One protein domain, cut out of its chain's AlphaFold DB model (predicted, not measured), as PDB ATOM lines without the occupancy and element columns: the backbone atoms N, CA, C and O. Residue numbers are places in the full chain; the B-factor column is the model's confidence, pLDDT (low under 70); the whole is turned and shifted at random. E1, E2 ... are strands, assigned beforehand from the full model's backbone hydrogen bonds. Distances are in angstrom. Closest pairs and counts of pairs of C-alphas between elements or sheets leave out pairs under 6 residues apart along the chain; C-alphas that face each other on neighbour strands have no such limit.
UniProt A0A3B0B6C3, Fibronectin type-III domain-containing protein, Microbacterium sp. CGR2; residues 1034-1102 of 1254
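This is residues 1034 to 1102 of the 1254 residues of the protein "Fibronectin type-III domain-containing protein" of Microbacterium sp. CGR2 (UniProt A0A3B0B6C3). With little regular structure, a free tail, residues 1034 to 1039, sticks out from one twisted sheet of five short strands, E1 to E5, side by side in chain order. It is an antiparallel meander, each strand neighbouring the one before. The 69 printed residues, 23 in named strands, are all strand in class and loose, radius of gyration of the C-alphas 14.0 A, spanning 42 by 27 by 20 A.

E1, residues 1052 to 1056, begins at C-alpha 1052 (151.877, 183.926, 154.281) and measures 12.7 A. E2, 1059 to 1063, measures 13.3 A; E3, 1069 to 1074, 13.1 A; E4, 1081 to 1084, 10.5 A. E5, 1091 to 1093, measures 6.8 A and ends at C-alpha 1093 (150.821, 193.862, 172.455).

Residues 1044 to 1045 pair antiparallel with 1054 to 1055 of edge strand E1. Four hairpins follow, with N and O within hydrogen-bond range: E1 and E2, N 1054 and O 1061, 2.8 A; E2 and E3, N 1062 and O 1071, 2.9 A; E3 and E4, N 1082 and O 1072, 2.8 A; E4 and E5, N 1092 and O 1083, 3.0 A.

The printed part has no cut. Mean pLDDT of the printed part is 73.0; residues 1094 to 1102 are among those under 70.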
ATOM      1  N   THR A1034     163.100 165.946 158.404       75.69
ATOM      2  CA  THR A1034     162.562 165.319 159.625       75.69
ATOM      3  C   THR A1034     163.024 166.019 160.901       75.69
ATOM      4  O   THR A1034     163.911 166.872 160.867       75.69
ATOM      5  N   ALA A1035     162.516 165.549 162.042       64.00
ATOM      6  CA  ALA A1035     162.889 165.949 163.397       64.00
ATOM      7  C   ALA A1035     164.390 166.121 163.703       64.00
ATOM      8  O   ALA A1035     164.759 166.822 164.643       64.00
ATOM      9  N   LYS A1036     165.254 165.434 162.948       59.38
ATOM     10  CA  LYS A1036     166.713 165.446 163.121       59.38
ATOM     11  C   LYS A1036     167.403 166.605 162.389       59.38
ATOM     12  O   LYS A1036     168.599 166.809 162.572       59.38
ATOM     13  N   HIS A1037     166.678 167.349 161.556       72.19
ATOM     14  CA  HIS A1037     167.215 168.427 160.731       72.19
ATOM     15  C   HIS A1037     166.944 169.781 161.392       72.19
ATOM     16  O   HIS A1037     165.829 170.059 161.827       72.19
ATOM     17  N   THR A1038     167.960 170.643 161.452       63.44
ATOM     18  CA  THR A1038     167.838 172.000 162.004       63.44
ATOM     19  C   THR A1038     168.000 173.016 160.879       63.44
ATOM     20  O   THR A1038     169.011 173.014 160.183       63.44
ATOM     21  N   ILE A1039     167.015 173.898 160.701       69.06
ATOM     22  CA  ILE A1039     167.091 175.006 159.741       69.06
ATOM     23  C   ILE A1039     167.595 176.244 160.491       69.06
ATOM     24  O   ILE A1039     166.833 176.910 161.187       69.06
ATOM     25  N   THR A1040     168.887 176.550 160.377       59.97
ATOM     26  CA  THR A1040     169.512 177.718 161.020       59.97
ATOM     27  C   THR A1040     169.721 178.861 160.027       59.97
ATOM     28  O   THR A1040     170.205 178.635 158.922       59.97
ATOM     29  N   GLY A1041     169.403 180.100 160.419       54.53
ATOM     30  CA  GLY A1041     169.757 181.307 159.653       54.53
ATOM     31  C   GLY A1041     168.934 181.588 158.385       54.53
ATOM     32  O   GLY A1041     169.196 182.584 157.715       54.53
ATOM     33  N   ALA A1042     167.933 180.764 158.058       64.12
ATOM     34  CA  ALA A1042     167.100 180.930 156.864       64.12
ATOM     35  C   ALA A1042     165.750 181.608 157.168       64.12
ATOM     36  O   ALA A1042     165.108 181.319 158.177       64.12
ATOM     37  N   LEU A1043     165.287 182.469 156.252       76.19
ATOM     38  CA  LEU A1043     163.890 182.909 156.187       76.19
ATOM     39  C   LEU A1043     163.021 181.711 155.780       76.19
ATOM     40  O   LEU A1043     163.045 181.306 154.616       76.19
ATOM     41  N   ILE A1044     162.232 181.171 156.707       84.81
ATOM     42  CA  ILE A1044     161.215 180.163 156.378       84.81
ATOM     43  C   ILE A1044     159.932 180.910 156.045       84.81
ATOM     44  O   ILE A1044     159.446 181.670 156.876       84.81
ATOM     45  N   ARG A1045     159.370 180.719 154.849       85.38
ATOM     46  CA  ARG A1045     158.103 181.351 154.457       85.38
ATOM     47  C   ARG A1045     157.206 180.396 153.690       85.38
ATOM     48  O   ARG A1045     157.691 179.641 152.855       85.38
ATOM     49  N   SER A1046     155.902 180.466 153.940       81.88
ATOM     50  CA  SER A1046     154.918 179.588 153.288       81.88
ATOM     51  C   SER A1046     154.588 179.987 151.842       81.88
ATOM     52  O   SER A1046     154.001 179.202 151.107       81.88
ATOM     53  N   SER A1047     154.930 181.211 151.426       76.69
ATOM     54  CA  SER A1047     154.749 181.717 150.058       76.69
ATOM     55  C   SER A1047     155.732 182.855 149.772       76.69
ATOM     56  O   SER A1047     156.199 183.532 150.692       76.69
ATOM     57  N   ALA A1048     156.042 183.096 148.496       75.81
ATOM     58  CA  ALA A1048     156.884 184.214 148.070       75.81
ATOM     59  C   ALA A1048     156.179 185.580 148.182       75.81
ATOM     60  O   ALA A1048     156.847 186.589 148.415       75.81
ATOM     61  N   SER A1049     154.849 185.616 148.037       78.62
ATOM     62  CA  SER A1049     154.019 186.827 148.105       78.62
ATOM     63  C   SER A1049     152.584 186.507 148.554       78.62
ATOM     64  O   SER A1049     152.194 185.342 148.660       78.62
ATOM     65  N   GLY A1050     151.797 187.542 148.860       82.00
ATOM     66  CA  GLY A1050     150.430 187.387 149.360       82.00
ATOM     67  C   GLY A1050     150.373 186.939 150.824       82.00
ATOM     68  O   GLY A1050     151.316 187.169 151.590       82.00
ATOM     69  N   ALA A1051     149.250 186.325 151.210       86.94
ATOM     70  CA  ALA A1051     149.036 185.849 152.572       86.94
ATOM     71  C   ALA A1051     150.009 184.709 152.892       86.94
ATOM     72  O   ALA A1051     150.078 183.723 152.156       86.94
ATOM     73  N   ARG A1052     150.791 184.859 153.961       89.88
ATOM     74  CA  ARG A1052     151.877 183.926 154.281       89.88
ATOM     75  C   ARG A1052     152.297 183.993 155.737       89.88
ATOM     76  O   ARG A1052     152.131 185.024 156.386       89.88
ATOM     77  N   THR A1053     152.896 182.917 156.220       91.25
ATOM     78  CA  THR A1053     153.633 182.895 157.482       91.25
ATOM     79  C   THR A1053     155.125 182.971 157.192       91.25
ATOM     80  O   THR A1053     155.597 182.414 156.201       91.25
ATOM     81  N   GLU A1054     155.861 183.696 158.027       89.88
ATOM     82  CA  GLU A1054     157.308 183.847 157.932       89.88
ATOM     83  C   GLU A1054     157.961 183.637 159.300       89.88
ATOM     84  O   GLU A1054     157.497 184.175 160.305       89.88
ATOM     85  N   MET A1055     159.067 182.901 159.332       86.19
ATOM     86  CA  MET A1055     159.957 182.791 160.480       86.19
ATOM     87  C   MET A1055     161.289 183.433 160.107       86.19
ATOM     88  O   MET A1055     161.930 183.057 159.125       86.19
ATOM     89  N   THR A1056     161.662 184.456 160.866       78.81
ATOM     90  CA  THR A1056     162.826 185.314 160.624       78.81
ATOM     91  C   THR A1056     163.756 185.287 161.835       78.81
ATOM     92  O   THR A1056     163.397 184.766 162.890       78.81
ATOM     93  N   ASN A1057     164.922 185.932 161.738       73.31
ATOM     94  CA  ASN A1057     165.790 186.159 162.900       73.31
ATOM     95  C   ASN A1057     165.158 187.067 163.980       73.31
ATOM     96  O   ASN A1057     165.680 187.137 165.086       73.31
ATOM     97  N   GLN A1058     164.048 187.748 163.673       72.00
ATOM     98  CA  GLN A1058     163.273 188.565 164.613       72.00
ATOM     99  C   GLN A1058     162.082 187.804 165.224       72.00
ATOM    100  O   GLN A1058     161.396 188.358 166.080       72.00
ATOM    101  N   GLY A1059     161.828 186.560 164.795       81.19
ATOM    102  CA  GLY A1059     160.723 185.715 165.255       81.19
ATOM    103  C   GLY A1059     159.709 185.352 164.160       81.19
ATOM    104  O   GLY A1059     160.009 185.427 162.966       81.19
ATOM    105  N   PHE A1060     158.516 184.922 164.570       87.94
ATOM    106  CA  PHE A1060     157.423 184.471 163.707       87.94
ATOM    107  C   PHE A1060     156.460 185.615 163.372       87.94
ATOM    108  O   PHE A1060     156.095 186.408 164.240       87.94
ATOM    109  N   ARG A1061     155.981 185.676 162.127       88.81
ATOM    110  CA  ARG A1061     154.904 186.583 161.720       88.81
ATOM    111  C   ARG A1061     153.953 185.953 160.712       88.81
ATOM    112  O   ARG A1061     154.350 185.127 159.896       88.81
ATOM    113  N   ALA A1062     152.705 186.399 160.727       91.31
ATOM    114  CA  ALA A1062     151.711 186.095 159.704       91.31
ATOM    115  C   ALA A1062     151.323 187.387 158.982       91.31
ATOM    116  O   ALA A1062     151.058 188.394 159.636       91.31
ATOM    117  N   LEU A1063     151.273 187.368 157.653       89.50
ATOM    118  CA  LEU A1063     150.893 188.506 156.819       89.50
ATOM    119  C   LEU A1063     149.625 188.196 156.023       89.50
ATOM    120  O   LEU A1063     149.411 187.059 155.601       89.50
ATOM    121  N   ASN A1064     148.803 189.217 155.779       88.44
ATOM    122  CA  ASN A1064     147.686 189.123 154.840       88.44
ATOM    123  C   ASN A1064     148.141 189.316 153.380       88.44
ATOM    124  O   ASN A1064     149.306 189.603 153.100       88.44
ATOM    125  N   ALA A1065     147.200 189.188 152.439       88.06
ATOM    126  CA  ALA A1065     147.458 189.361 151.006       88.06
ATOM    127  C   ALA A1065     148.020 190.747 150.632       88.06
ATOM    128  O   ALA A1065     148.708 190.872 149.623       88.06
ATOM    129  N   SER A1066     147.789 191.757 151.474       87.38
ATOM    130  CA  SER A1066     148.272 193.133 151.313       87.38
ATOM    131  C   SER A1066     149.598 193.403 152.040       87.38
ATOM    132  O   SER A1066     149.955 194.562 152.236       87.38
ATOM    133  N   ASN A1067     150.332 192.362 152.462       85.06
ATOM    134  CA  ASN A1067     151.589 192.448 153.225       85.06
ATOM    135  C   ASN A1067     151.475 193.133 154.600       85.06
ATOM    136  O   ASN A1067     152.476 193.589 155.150       85.06
ATOM    137  N   GLN A1068     150.281 193.197 155.186       85.31
ATOM    138  CA  GLN A1068     150.111 193.702 156.545       85.31
ATOM    139  C   GLN A1068     150.307 192.567 157.552       85.31
ATOM    140  O   GLN A1068     149.690 191.510 157.422       85.31
ATOM    141  N   GLU A1069     151.132 192.794 158.576       88.56
ATOM    142  CA  GLU A1069     151.359 191.831 159.661       88.56
ATOM    143  C   GLU A1069     150.093 191.662 160.503       88.56
ATOM    144  O   GLU A1069     149.631 192.614 161.125       88.56
ATOM    145  N   LEU A1070     149.510 190.472 160.504       85.81
ATOM    146  CA  LEU A1070     148.345 190.113 161.310       85.81
ATOM    147  C   LEU A1070     148.750 189.671 162.715       85.81
ATOM    148  O   LEU A1070     148.062 189.991 163.681       85.81
ATOM    149  N   VAL A1071     149.862 188.943 162.811       86.38
ATOM    150  CA  VAL A1071     150.415 188.399 164.055       86.38
ATOM    151  C   VAL A1071     151.928 188.523 163.991       86.38
ATOM    152  O   VAL A1071     152.511 188.243 162.942       86.38
ATOM    153  N   ARG A1072     152.556 188.904 165.101       86.44
ATOM    154  CA  ARG A1072     154.012 188.955 165.254       86.44
ATOM    155  C   ARG A1072     154.409 188.413 166.627       86.44
ATOM    156  O   ARG A1072     153.793 188.759 167.627       86.44
ATOM    157  N   ILE A1073     155.425 187.560 166.675       83.50
ATOM    158  CA  ILE A1073     155.918 186.874 167.876       83.50
ATOM    159  C   ILE A1073     157.443 186.913 167.826       83.50
ATOM    160  O   ILE A1073     158.006 186.412 166.856       83.50
ATOM    161  N   GLY A1074     158.131 187.471 168.826       75.81
ATOM    162  CA  GLY A1074     159.597 187.474 168.806       75.81
ATOM    163  C   GLY A1074     160.302 188.569 169.603       75.81
ATOM    164  O   GLY A1074     159.726 189.216 170.475       75.81
ATOM    165  N   TYR A1075     161.592 188.740 169.310       56.53
ATOM    166  CA  TYR A1075     162.520 189.566 170.085       56.53
ATOM    167  C   TYR A1075     162.192 191.066 169.951       56.53
ATOM    168  O   TYR A1075     161.927 191.555 168.853       56.53
ATOM    169  N   GLY A1076     162.190 191.800 171.070       63.44
ATOM    170  CA  GLY A1076     161.846 193.231 171.116       63.44
ATOM    171  C   GLY A1076     160.354 193.552 171.285       63.44
ATOM    172  O   GLY A1076     160.000 194.727 171.357       63.44
ATOM    173  N   ILE A1077     159.484 192.541 171.396       69.00
ATOM    174  CA  ILE A1077     158.064 192.715 171.735       69.00
ATOM    175  C   ILE A1077     157.896 192.558 173.248       69.00
ATOM    176  O   ILE A1077     158.162 191.489 173.795       69.00
ATOM    177  N   ALA A1078     157.412 193.602 173.927       62.22
ATOM    178  CA  ALA A1078     157.331 193.658 175.393       62.22
ATOM    179  C   ALA A1078     156.488 192.535 176.038       62.22
ATOM    180  O   ALA A1078     156.653 192.242 177.217       62.22
ATOM    181  N   THR A1079     155.586 191.910 175.277       66.12
ATOM    182  CA  THR A1079     154.661 190.858 175.746       66.12
ATOM    183  C   THR A1079     154.881 189.515 175.044       66.12
ATOM    184  O   THR A1079     154.107 188.581 175.222       66.12
ATOM    185  N   GLY A1080     155.923 189.409 174.212       71.69
ATOM    186  CA  GLY A1080     156.220 188.230 173.398       71.69
ATOM    187  C   GLY A1080     155.371 188.090 172.128       71.69
ATOM    188  O   GLY A1080     155.874 187.542 171.148       71.69
ATOM    189  N   MET A1081     154.136 188.612 172.098       81.25
ATOM    190  CA  MET A1081     153.219 188.513 170.954       81.25
ATOM    191  C   MET A1081     152.380 189.780 170.733       81.25
ATOM    192  O   MET A1081     151.825 190.352 171.669       81.25
ATOM    193  N   GLU A1082     152.209 190.165 169.472       84.06
ATOM    194  CA  GLU A1082     151.338 191.248 169.011       84.06
ATOM    195  C   GLU A1082     150.342 190.729 167.971       84.06
ATOM    196  O   GLU A1082     150.686 189.918 167.105       84.06
ATOM    197  N   VAL A1083     149.108 191.231 168.025       83.88
ATOM    198  CA  VAL A1083     148.053 190.928 167.045       83.88
ATOM    199  C   VAL A1083     147.503 192.235 166.485       83.88
ATOM    200  O   VAL A1083     147.398 193.237 167.197       83.88
ATOM    201  N   ARG A1084     147.157 192.254 165.195       81.12
ATOM    202  CA  ARG A1084     146.562 193.434 164.560       81.12
ATOM    203  C   ARG A1084     145.139 193.635 165.058       81.12
ATOM    204  O   ARG A1084     144.277 192.788 164.839       81.12
ATOM    205  N   ASN A1085     144.880 194.788 165.663       78.31
ATOM    206  CA  ASN A1085     143.535 195.205 166.019       78.31
ATOM    207  C   ASN A1085     142.765 195.589 164.735       78.31
ATOM    208  O   ASN A1085     143.195 196.501 164.022       78.31
ATOM    209  N   PRO A1086     141.634 194.933 164.420       68.31
ATOM    210  CA  PRO A1086     140.869 195.209 163.205       68.31
ATOM    211  C   PRO A1086     140.179 196.583 163.211       68.31
ATOM    212  O   PRO A1086     139.890 197.107 162.141       68.31
ATOM    213  N   ALA A1087     139.939 197.184 164.383       63.25
ATOM    214  CA  ALA A1087     139.290 198.491 164.506       63.25
ATOM    215  C   ALA A1087     140.260 199.663 164.295       63.25
ATOM    216  O   ALA A1087     139.875 200.690 163.741       63.25
ATOM    217  N   THR A1088     141.518 199.524 164.727       71.25
ATOM    218  CA  THR A1088     142.530 200.594 164.644       71.25
ATOM    219  C   THR A1088     143.574 200.355 163.555       71.25
ATOM    220  O   THR A1088     144.331 201.260 163.217       71.25
ATOM    221  N   GLY A1089     143.654 199.135 163.016       73.69
ATOM    222  CA  GLY A1089     144.645 198.741 162.019       73.69
ATOM    223  C   GLY A1089     146.074 198.636 162.556       73.69
ATOM    224  O   GLY A1089     146.979 198.365 161.772       73.69
ATOM    225  N   THR A1090     146.304 198.819 163.858       79.69
ATOM    226  CA  THR A1090     147.628 198.781 164.500       79.69
ATOM    227  C   THR A1090     147.906 197.422 165.146       79.69
ATOM    228  O   THR A1090     146.980 196.720 165.550       79.69
ATOM    229  N   LEU A1091     149.181 197.032 165.240       76.75
ATOM    230  CA  LEU A1091     149.600 195.902 166.077       76.75
ATOM    231  C   LEU A1091     149.517 196.322 167.546       76.75
ATOM    232  O   LEU A1091     149.976 197.409 167.901       76.75
ATOM    233  N   VAL A1092     148.901 195.487 168.378       74.19
ATOM    234  CA  VAL A1092     148.749 195.746 169.811       74.19
ATOM    235  C   VAL A1092     149.398 194.595 170.582       74.19
ATOM    236  O   VAL A1092     149.098 193.435 170.271       74.19
ATOM    237  N   PRO A1093     150.275 194.881 171.567       71.88
ATOM    238  CA  PRO A1093     150.821 193.862 172.455       71.88
ATOM    239  C   PRO A1093     149.688 193.104 173.134       71.88
ATOM    240  O   PRO A1093     148.720 193.719 173.589       71.88
ATOM    241  N   LEU A1094     149.837 191.791 173.286       65.94
ATOM    242  CA  LEU A1094     149.025 191.013 174.220       65.94
ATOM    243  C   LEU A1094     149.474 191.335 175.656       65.94
ATOM    244  O   LEU A1094     149.932 190.483 176.409       65.94
ATOM    245  N   ALA A1095     149.388 192.610 176.035       53.22
ATOM    246  CA  ALA A1095     149.451 193.021 177.422       53.22
ATOM    247  C   ALA A1095     148.150 192.561 178.076       53.22
ATOM    248  O   ALA A1095     147.094 192.589 177.440       53.22
ATOM    249  N   ASN A1096     148.256 192.132 179.331       48.03
ATOM    250  CA  ASN A1096     147.283 191.394 180.144       48.03
ATOM    251  C   ASN A1096     145.924 192.107 180.407       48.03
ATOM    252  O   ASN A1096     145.360 191.983 181.489       48.03
ATOM    253  N   ALA A1097     145.415 192.910 179.467       40.59
ATOM    254  CA  ALA A1097     144.207 193.720 179.598       40.59
ATOM    255  C   ALA A1097     143.444 194.005 178.279       40.59
ATOM    256  O   ALA A1097     142.403 194.653 178.339       40.59
ATOM    257  N   ALA A1098     143.896 193.556 177.095       40.12
ATOM    258  CA  ALA A1098     143.205 193.853 175.821       40.12
ATOM    259  C   ALA A1098     142.482 192.659 175.159       40.12
ATOM    260  O   ALA A1098     141.753 192.843 174.188       40.12
ATOM    261  N   PHE A1099     142.601 191.460 175.731       38.31
ATOM    262  CA  PHE A1099     141.540 190.452 175.699       38.31
ATOM    263  C   PHE A1099     141.021 190.369 177.133       38.31
ATOM    264  O   PHE A1099     141.826 190.235 178.049       38.31
ATOM    265  N   GLY A1100     139.716 190.534 177.349       40.25
ATOM    266  CA  GLY A1100     139.105 190.628 178.678       40.25
ATOM    267  C   GLY A1100     139.276 189.371 179.537       40.25
ATOM    268  O   GLY A1100     138.343 188.590 179.681       40.25
ATOM    269  N   LEU A1101     140.447 189.218 180.146       31.36
ATOM    270  CA  LEU A1101     140.715 188.386 181.308       31.36
ATOM    271  C   LEU A1101     141.412 189.282 182.330       31.36
ATOM    272  O   LEU A1101     142.619 189.499 182.294       31.36
ATOM    273  N   VAL A1102     140.601 189.856 183.218       29.97
ATOM    274  CA  VAL A1102     141.067 190.541 184.420       29.97
ATOM    275  C   VAL A1102     141.823 189.512 185.258       29.97
ATOM    276  O   VAL A1102     141.221 188.608 185.831       29.97
TER     277      VAL A1102